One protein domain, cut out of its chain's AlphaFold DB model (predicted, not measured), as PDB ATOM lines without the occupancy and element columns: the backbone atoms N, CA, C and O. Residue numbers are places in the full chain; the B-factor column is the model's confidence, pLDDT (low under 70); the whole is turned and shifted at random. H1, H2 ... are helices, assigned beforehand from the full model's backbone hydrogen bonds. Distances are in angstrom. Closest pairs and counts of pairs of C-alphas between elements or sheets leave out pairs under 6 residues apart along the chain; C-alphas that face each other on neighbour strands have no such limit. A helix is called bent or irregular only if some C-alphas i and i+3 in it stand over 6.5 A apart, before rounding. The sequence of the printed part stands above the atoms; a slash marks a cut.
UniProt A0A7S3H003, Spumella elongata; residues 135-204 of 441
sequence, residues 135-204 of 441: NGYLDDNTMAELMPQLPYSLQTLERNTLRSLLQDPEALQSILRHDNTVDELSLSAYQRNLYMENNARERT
ATOM      1  N   ASN A 135     171.755 149.184  76.044       69.44
ATOM      2  CA  ASN A 135     170.790 148.991  77.116       69.44
ATOM      3  C   ASN A 135     170.606 147.527  77.559       69.44
ATOM      4  O   ASN A 135     169.753 147.273  78.404       69.44
ATOM      5  N   GLY A 136     171.364 146.560  77.023       77.56
ATOM      6  CA  GLY A 136     171.380 145.160  77.493       77.56
ATOM      7  C   GLY A 136     170.085 144.357  77.278       77.56
ATOM      8  O   GLY A 136     170.091 143.133  77.366       77.56
ATOM      9  N   TYR A 137     168.980 145.022  76.942       85.38
ATOM     10  CA  TYR A 137     167.711 144.418  76.568       85.38
ATOM     11  C   TYR A 137     167.465 144.638  75.077       85.38
ATOM     12  O   TYR A 137     167.292 145.768  74.623       85.38
ATOM     13  N   LEU A 138     167.438 143.542  74.319       91.94
ATOM     14  CA  LEU A 138     166.881 143.524  72.970       91.94
ATOM     15  C   LEU A 138     165.365 143.675  73.085       91.94
ATOM     16  O   LEU A 138     164.698 142.776  73.604       91.94
ATOM     17  N   ASP A 139     164.824 144.804  72.644       93.25
ATOM     18  CA  ASP A 139     163.381 145.028  72.556       93.25
ATOM     19  C   ASP A 139     162.762 144.229  71.389       93.25
ATOM     20  O   ASP A 139     163.457 143.616  70.576       93.25
ATOM     21  N   ASP A 140     161.431 144.147  71.334       93.81
ATOM     22  CA  ASP A 140     160.752 143.355  70.295       93.81
ATOM     23  C   ASP A 140     160.914 143.964  68.891       93.81
ATOM     24  O   ASP A 140     160.886 143.232  67.899       93.81
ATOM     25  N   ASN A 141     161.132 145.282  68.804       92.94
ATOM     26  CA  ASN A 141     161.327 145.996  67.544       92.94
ATOM     27  C   ASN A 141     162.700 145.688  66.932       92.94
ATOM     28  O   ASN A 141     162.765 145.287  65.772       92.94
ATOM     29  N   THR A 142     163.782 145.765  67.715       93.31
ATOM     30  CA  THR A 142     165.120 145.351  67.257       93.31
ATOM     31  C   THR A 142     165.148 143.873  66.891       93.31
ATOM     32  O   THR A 142     165.780 143.495  65.908       93.31
ATOM     33  N   MET A 143     164.401 143.025  67.608       95.06
ATOM     34  CA  MET A 143     164.289 141.614  67.240       95.06
ATOM     35  C   MET A 143     163.638 141.421  65.868       95.06
ATOM     36  O   MET A 143     164.084 140.574  65.099       95.06
ATOM     37  N   ALA A 144     162.599 142.197  65.548       94.50
ATOM     38  CA  ALA A 144     161.928 142.135  64.252       94.50
ATOM     39  C   ALA A 144     162.834 142.603  63.100       94.50
ATOM     40  O   ALA A 144     162.793 142.008  62.025       94.50
ATOM     41  N   GLU A 145     163.681 143.610  63.332       95.00
ATOM     42  CA  GLU A 145     164.667 144.087  62.349       95.00
ATOM     43  C   GLU A 145     165.825 143.098  62.131       95.00
ATOM     44  O   GLU A 145     166.330 142.973  61.014       95.00
ATOM     45  N   LEU A 146     166.222 142.360  63.174       94.75
ATOM     46  CA  LEU A 146     167.301 141.366  63.112       94.75
ATOM     47  C   LEU A 146     166.856 140.020  62.523       94.75
ATOM     48  O   LEU A 146     167.657 139.337  61.891       94.75
ATOM     49  N   MET A 147     165.586 139.637  62.692       94.94
ATOM     50  CA  MET A 147     165.033 138.370  62.190       94.94
ATOM     51  C   MET A 147     165.374 138.047  60.723       94.94
ATOM     52  O   MET A 147     165.853 136.939  60.485       94.94
ATOM     53  N   PRO A 148     165.189 138.957  59.744       96.06
ATOM     54  CA  PRO A 148     165.500 138.657  58.345       96.06
ATOM     55  C   PRO A 148     167.003 138.528  58.055       96.06
ATOM     56  O   PRO A 148     167.363 137.982  57.018       96.06
ATOM     57  N   GLN A 149     167.878 139.012  58.943       94.88
ATOM     58  CA  GLN A 149     169.335 138.944  58.770       94.88
ATOM     59  C   GLN A 149     169.932 137.635  59.299       94.88
ATOM     60  O   GLN A 149     171.070 137.293  58.982       94.88
ATOM     61  N   LEU A 150     169.183 136.901  60.124       94.94
ATOM     62  CA  LEU A 150     169.651 135.662  60.728       94.94
ATOM     63  C   LEU A 150     169.520 134.480  59.754       94.94
ATOM     64  O   LEU A 150     168.560 134.432  58.983       94.94
ATOM     65  N   PRO A 151     170.413 133.477  59.818       95.56
ATOM     66  CA  PRO A 151     170.239 132.215  59.107       95.56
ATOM     67  C   PRO A 151     168.885 131.565  59.418       95.56
ATOM     68  O   PRO A 151     168.433 131.580  60.565       95.56
ATOM     69  N   TYR A 152     168.258 130.938  58.418       95.50
ATOM     70  CA  TYR A 152     166.920 130.339  58.539       95.50
ATOM     71  C   TYR A 152     166.787 129.359  59.720       95.50
ATOM     72  O   TYR A 152     165.764 129.329  60.400       95.50
ATOM     73  N   SER A 153     167.841 128.603  60.034       95.75
ATOM     74  CA  SER A 153     167.869 127.692  61.185       95.75
ATOM     75  C   SER A 153     167.733 128.415  62.530       95.75
ATOM     76  O   SER A 153     167.053 127.900  63.414       95.75
ATOM     77  N   LEU A 154     168.273 129.630  62.678       96.75
ATOM     78  CA  LEU A 154     168.044 130.458  63.869       96.75
ATOM     79  C   LEU A 154     166.666 131.123  63.846       96.75
ATOM     80  O   LEU A 154     166.100 131.377  64.908       96.75
ATOM     81  N   GLN A 155     166.095 131.367  62.662       96.25
ATOM     82  CA  GLN A 155     164.766 131.970  62.549       96.25
ATOM     83  C   GLN A 155     163.640 131.056  63.053       96.25
ATOM     84  O   GLN A 155     162.597 131.543  63.479       96.25
ATOM     85  N   THR A 156     163.848 129.735  63.026       96.44
ATOM     86  CA  THR A 156     162.864 128.752  63.514       96.44
ATOM     87  C   THR A 156     162.866 128.582  65.035       96.44
ATOM     88  O   THR A 156     161.984 127.914  65.581       96.44
ATOM     89  N   LEU A 157     163.832 129.181  65.740       96.69
ATOM     90  CA  LEU A 157     163.912 129.116  67.195       96.69
ATOM     91  C   LEU A 157     162.760 129.868  67.861       96.69
ATOM     92  O   LEU A 157     162.277 130.889  67.374       96.69
ATOM     93  N   GLU A 158     162.362 129.395  69.043       96.88
ATOM     94  CA  GLU A 158     161.424 130.136  69.879       96.88
ATOM     95  C   GLU A 158     162.001 131.522  70.209       96.88
ATOM     96  O   GLU A 158     163.176 131.660  70.551       96.88
ATOM     97  N   ARG A 159     161.157 132.557  70.148       95.50
ATOM     98  CA  ARG A 159     161.556 133.964  70.316       95.50
ATOM     99  C   ARG A 159     162.335 134.225  71.610       95.50
ATOM    100  O   ARG A 159     163.271 135.017  71.615       95.50
ATOM    101  N   ASN A 160     161.978 133.535  72.695       94.75
ATOM    102  CA  ASN A 160     162.659 133.644  73.989       94.75
ATOM    103  C   ASN A 160     164.069 133.039  73.950       94.75
ATOM    104  O   ASN A 160     165.018 133.640  74.451       94.75
ATOM    105  N   THR A 161     164.208 131.880  73.308       95.88
ATOM    106  CA  THR A 161     165.487 131.193  73.090       95.88
ATOM    107  C   THR A 161     166.400 132.036  72.210       95.88
ATOM    108  O   THR A 161     167.566 132.217  72.539       95.88
ATOM    109  N   LEU A 162     165.855 132.609  71.132       96.81
ATOM    110  CA  LEU A 162     166.598 133.501  70.249       96.81
ATOM    111  C   LEU A 162     167.056 134.767  70.985       96.81
ATOM    112  O   LEU A 162     168.208 135.161  70.854       96.81
ATOM    113  N   ARG A 163     166.193 135.375  71.809       96.06
ATOM    114  CA  ARG A 163     166.552 136.541  72.630       96.06
ATOM    115  C   ARG A 163     167.672 136.215  73.620       96.06
ATOM    116  O   ARG A 163     168.607 136.999  73.730       96.06
ATOM    117  N   SER A 164     167.596 135.069  74.300       96.00
ATOM    118  CA  SER A 164     168.651 134.615  75.216       96.00
ATOM    119  C   SER A 164     169.965 134.352  74.481       96.00
ATOM    120  O   SER A 164     171.027 134.691  74.989       96.00
ATOM    121  N   LEU A 165     169.890 133.797  73.268       96.94
ATOM    122  CA  LEU A 165     171.063 133.514  72.452       96.94
ATOM    123  C   LEU A 165     171.726 134.792  71.925       96.94
ATOM    124  O   LEU A 165     172.942 134.902  71.937       96.94
ATOM    125  N   LEU A 166     170.939 135.784  71.502       95.81
ATOM    126  CA  LEU A 166     171.453 137.079  71.042       95.81
ATOM    127  C   LEU A 166     172.016 137.943  72.184       95.81
ATOM    128  O   LEU A 166     172.801 138.852  71.926       95.81
ATOM    129  N   GLN A 167     171.613 137.683  73.430       95.19
ATOM    130  CA  GLN A 167     172.197 138.321  74.616       95.19
ATOM    131  C   GLN A 167     173.558 137.729  74.999       95.19
ATOM    132  O   GLN A 167     174.324 138.401  75.687       95.19
ATOM    133  N   ASP A 168     173.858 136.508  74.555       96.12
ATOM    134  CA  ASP A 168     175.104 135.805  74.841       96.12
ATOM    135  C   ASP A 168     175.962 135.687  73.565       96.12
ATOM    136  O   ASP A 168     175.811 134.743  72.779       96.12
ATOM    137  N   PRO A 169     176.867 136.655  73.316       93.94
ATOM    138  CA  PRO A 169     177.672 136.664  72.102       93.94
ATOM    139  C   PRO A 169     178.635 135.474  72.027       93.94
ATOM    140  O   PRO A 169     178.968 135.051  70.922       93.94
ATOM    141  N   GLU A 170     179.068 134.914  73.161       95.75
ATOM    142  CA  GLU A 170     179.962 133.753  73.184       95.75
ATOM    143  C   GLU A 170     179.210 132.490  72.764       95.75
ATOM    144  O   GLU A 170     179.684 131.737  71.908       95.75
ATOM    145  N   ALA A 171     177.994 132.292  73.284       96.31
ATOM    146  CA  ALA A 171     177.144 131.185  72.856       96.31
ATOM    147  C   ALA A 171     176.814 131.279  71.364       96.31
ATOM    148  O   ALA A 171     176.927 130.284  70.645       96.31
ATOM    149  N   LEU A 172     176.469 132.470  70.865       96.44
ATOM    150  CA  LEU A 172     176.191 132.651  69.444       96.44
ATOM    151  C   LEU A 172     177.433 132.379  68.577       96.44
ATOM    152  O   LEU A 172     177.311 131.718  67.549       96.44
ATOM    153  N   GLN A 173     178.626 132.815  69.000       95.88
ATOM    154  CA  GLN A 173     179.885 132.498  68.311       95.88
ATOM    155  C   GLN A 173     180.223 131.003  68.346       95.88
ATOM    156  O   GLN A 173     180.799 130.495  67.395       95.88
ATOM    157  N   SER A 174     179.848 130.275  69.402       96.50
ATOM    158  CA  SER A 174     180.040 128.816  69.458       96.50
ATOM    159  C   SER A 174     179.094 128.038  68.532       96.50
ATOM    160  O   SER A 174     179.372 126.899  68.151       96.50
ATOM    161  N   ILE A 175     177.956 128.648  68.182       97.69
ATOM    162  CA  ILE A 175     176.945 128.072  67.294       97.69
ATOM    163  C   ILE A 175     177.208 128.462  65.842       97.69
ATOM    164  O   ILE A 175     176.959 127.662  64.945       97.69
ATOM    165  N   LEU A 176     177.699 129.674  65.587       96.94
ATOM    166  CA  LEU A 176     178.047 130.129  64.247       96.94
ATOM    167  C   LEU A 176     179.476 129.717  63.903       96.94
ATOM    168  O   LEU A 176     180.441 130.136  64.532       96.94
ATOM    169  N   ARG A 177     179.622 128.928  62.844       94.38
ATOM    170  CA  ARG A 177     180.926 128.622  62.259       94.38
ATOM    171  C   ARG A 177     181.498 129.860  61.560       94.38
ATOM    172  O   ARG A 177     180.792 130.830  61.288       94.38
ATOM    173  N   HIS A 178     182.789 129.825  61.227       92.25
ATOM    174  CA  HIS A 178     183.480 130.940  60.560       92.25
ATOM    175  C   HIS A 178     182.885 131.331  59.193       92.25
ATOM    176  O   HIS A 178     183.133 132.434  58.713       92.25
ATOM    177  N   ASP A 179     182.107 130.445  58.572       94.00
ATOM    178  CA  ASP A 179     181.379 130.658  57.317       94.00
ATOM    179  C   ASP A 179     179.949 131.201  57.525       94.00
ATOM    180  O   ASP A 179     179.171 131.276  56.576       94.00
ATOM    181  N   ASN A 180     179.596 131.589  58.757       89.94
ATOM    182  CA  ASN A 180     178.248 131.976  59.190       89.94
ATOM    183  C   ASN A 180     177.195 130.859  59.059       89.94
ATOM    184  O   ASN A 180     175.995 131.132  59.158       89.94
ATOM    185  N   THR A 181     177.607 129.603  58.864       95.69
ATOM    186  CA  THR A 181     176.685 128.469  58.969       95.69
ATOM    187  C   THR A 181     176.433 128.128  60.433       95.69
ATOM    188  O   THR A 181     177.264 128.362  61.312       95.69
ATOM    189  N   VAL A 182     175.245 127.601  60.711       97.19
ATOM    190  CA  VAL A 182     174.832 127.228  62.066       97.19
ATOM    191  C   VAL A 182     175.251 125.791  62.325       97.19
ATOM    192  O   VAL A 182     174.837 124.882  61.608       97.19
ATOM    193  N   ASP A 183     176.040 125.575  63.370       97.69
ATOM    194  CA  ASP A 183     176.326 124.249  63.890       97.69
ATOM    195  C   ASP A 183     175.109 123.727  64.663       97.69
ATOM    196  O   ASP A 183     174.836 124.118  65.803       97.69
ATOM    197  N   GLU A 184     174.347 122.839  64.022       96.75
ATOM    198  CA  GLU A 184     173.145 122.240  64.605       96.75
ATOM    199  C   GLU A 184     173.436 121.486  65.911       96.75
ATOM    200  O   GLU A 184     172.586 121.454  66.808       96.75
ATOM    201  N   LEU A 185     174.639 120.916  66.064       97.31
ATOM    202  CA  LEU A 185     175.012 120.197  67.278       97.31
ATOM    203  C   LEU A 185     175.169 121.176  68.446       97.31
ATOM    204  O   LEU A 185     174.550 120.966  69.495       97.31
ATOM    205  N   SER A 186     175.916 122.265  68.248       97.56
ATOM    206  CA  SER A 186     176.074 123.338  69.241       97.56
ATOM    207  C   SER A 186     174.734 123.988  69.581       97.56
ATOM    208  O   SER A 186     174.425 124.197  70.757       97.56
ATOM    209  N   LEU A 187     173.884 124.229  68.576       97.50
ATOM    210  CA  LEU A 187     172.550 124.787  68.787       97.50
ATOM    211  C   LEU A 187     171.668 123.862  69.639       97.50
ATOM    212  O   LEU A 187     171.020 124.315  70.586       97.50
ATOM    213  N   SER A 188     171.671 122.559  69.351       96.88
ATOM    214  CA  SER A 188     170.909 121.571  70.126       96.88
ATOM    215  C   SER A 188     171.408 121.445  71.574       96.88
ATOM    216  O   SER A 188     170.610 121.268  72.501       96.88
ATOM    217  N   ALA A 189     172.721 121.577  71.790       97.31
ATOM    218  CA  ALA A 189     173.322 121.583  73.118       97.31
ATOM    219  C   ALA A 189     172.904 122.830  73.910       97.31
ATOM    220  O   ALA A 189     172.487 122.709  75.065       97.31
ATOM    221  N   TYR A 190     172.919 124.003  73.271       97.75
ATOM    222  CA  TYR A 190     172.461 125.257  73.870       97.75
ATOM    223  C   TYR A 190     170.980 125.195  74.276       97.75
ATOM    224  O   TYR A 190     170.633 125.495  75.419       97.75
ATOM    225  N   GLN A 191     170.106 124.702  73.390       96.50
ATOM    226  CA  GLN A 191     168.684 124.501  73.703       96.50
ATOM    227  C   GLN A 191     168.476 123.577  74.911       96.50
ATOM    228  O   GLN A 191     167.630 123.839  75.769       96.50
ATOM    229  N   ARG A 192     169.258 122.493  75.004       96.94
ATOM    230  CA  ARG A 192     169.192 121.563  76.135       96.94
ATOM    231  C   ARG A 192     169.632 122.231  77.438       96.94
ATOM    232  O   ARG A 192     168.991 122.003  78.463       96.94
ATOM    233  N   ASN A 193     170.673 123.062  77.404       97.19
ATOM    234  CA  ASN A 193     171.134 123.807  78.575       97.19
ATOM    235  C   ASN A 193     170.081 124.814  79.051       97.19
ATOM    236  O   ASN A 193     169.730 124.791  80.228       97.19
ATOM    237  N   LEU A 194     169.478 125.590  78.144       96.31
ATOM    238  CA  LEU A 194     168.384 126.505  78.493       96.31
ATOM    239  C   LEU A 194     167.185 125.780  79.112       96.31
ATOM    240  O   LEU A 194     166.598 126.247  80.089       96.31
ATOM    241  N   TYR A 195     166.832 124.605  78.587       95.25
ATOM    242  CA  TYR A 195     165.777 123.783  79.178       95.25
ATOM    243  C   TYR A 195     166.129 123.331  80.604       95.25
ATOM    244  O   TYR A 195     165.266 123.322  81.487       95.25
ATOM    245  N   MET A 196     167.387 122.967  80.859       96.06
ATOM    246  CA  MET A 196     167.841 122.588  82.199       96.06
ATOM    247  C   MET A 196     167.865 123.781  83.160       96.06
ATOM    248  O   MET A 196     167.422 123.638  84.299       96.06
ATOM    249  N   GLU A 197     168.304 124.957  82.713       95.81
ATOM    250  CA  GLU A 197     168.318 126.180  83.525       95.81
ATOM    251  C   GLU A 197     166.914 126.653  83.894       95.81
ATOM    252  O   GLU A 197     166.655 126.971  85.057       95.81
ATOM    253  N   ASN A 198     165.979 126.639  82.941       92.81
ATOM    254  CA  ASN A 198     164.587 126.993  83.209       92.81
ATOM    255  C   ASN A 198     163.957 126.021  84.214       92.81
ATOM    256  O   ASN A 198     163.336 126.454  85.185       92.81
ATOM    257  N   ASN A 199     164.213 124.716  84.075       94.44
ATOM    258  CA  ASN A 199     163.779 123.728  85.064       94.44
ATOM    259  C   ASN A 199     164.431 123.930  86.440       94.44
ATOM    260  O   ASN A 199     163.787 123.710  87.468       94.44
ATOM    261  N   ALA A 200     165.703 124.331  86.489       93.62
ATOM    262  CA  ALA A 200     166.389 124.625  87.742       93.62
ATOM    263  C   ALA A 200     165.784 125.858  88.433       93.62
ATOM    264  O   ALA A 200     165.502 125.799  89.631       93.62
ATOM    265  N   ARG A 201     165.497 126.929  87.678       93.06
ATOM    266  CA  ARG A 201     164.821 128.140  88.175       93.06
ATOM    267  C   ARG A 201     163.406 127.860  88.673       93.06
ATOM    268  O   ARG A 201     163.011 128.369  89.718       93.06
ATOM    269  N   GLU A 202     162.641 127.017  87.982       92.31
ATOM    270  CA  GLU A 202     161.308 126.618  88.450       92.31
ATOM    271  C   GLU A 202     161.368 125.817  89.755       92.31
ATOM    272  O   GLU A 202     160.523 125.986  90.640       92.31
ATOM    273  N   ARG A 203     162.385 124.961  89.910       90.44
ATOM    274  CA  ARG A 203     162.596 124.211  91.151       90.44
ATOM    275  C   ARG A 203     162.975 125.130  92.305       90.44
ATOM    276  O   ARG A 203     162.401 124.975  93.377       90.44
ATOM    277  N   THR A 204     163.884 126.085  92.109       88.56
ATOM    278  CA  THR A 204     164.270 127.021  93.179       88.56
ATOM    279  C   THR A 204     163.132 127.976  93.538       88.56
ATOM    280  O   THR A 204     162.885 128.199  94.721       88.56
TER     281      THR A 204
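Overview. This is residues 135 to 204 of the 441 residues of a protein of Spumella elongata (UniProt A0A7S3H003). What shape is this? Four short helices, H1 to H4, make a small head with H3 nearest its middle, and the long helix H5 packs on H4 with residues 184 to 190 and sticks out as an arm with residues 196 to 204. What is it built of? The printed part has 70 residues with five named helices, H1 to H5 in order, and no named strand; its class is all helix. How spread out is it? It is compact, with a radius of gyration of the C-alphas of 12.6 A, and spans 38 by 29 by 20 A.

Arrangement. What is near the first helix? H1, residues 140 to 149, is close to but not clearly touching H2, residues 152 to 155; their closest C-alphas, Met 147 and Gln 155, are 6.4 A apart. Which helices touch? H3, residues 159 to 167, and H4, residues 169 to 175, only just touch, with 3 pairs of C-alphas within 8 A, and only at the corner; the closest C-alphas, Leu 165 and Leu 172, are 6.0 A apart. H4 touches H5, residues 184 to 204, at a steep tilt of 52 degrees, opposite ways; the closest C-alphas, Ile 175 and Ser 186, are 5.2 A apart. How do the backbones run? Every O i to N i+4 pair is within hydrogen-bond range in H3, H4 and H5, against 4 of 6 in H1, and H2 is too short for such a pair.

Along the chain. Where does H1 begin? C-alpha 140 is at (160.752, 143.355, 70.295); H1 is 15.0 A long and only just irregular, with C-alphas 145 and 148 6.8 A apart. How long are the others? From first to last C-alpha, H2 is 4.8 A, H3 12.3 A, H4 9.9 A and H5 30.3 A, ending with C-alpha 204 at (164.270, 127.021, 93.179).

Size, cuts and confidence. Which C-alphas are farthest apart? Those of Asp 179 and Thr 204, at 39.9 A. Is anything long, missing or uncertain? The link H4 to H5 is short, the other links are tight, and the printed part has no cut. In this model residue 135 alone has a pLDDT under 70.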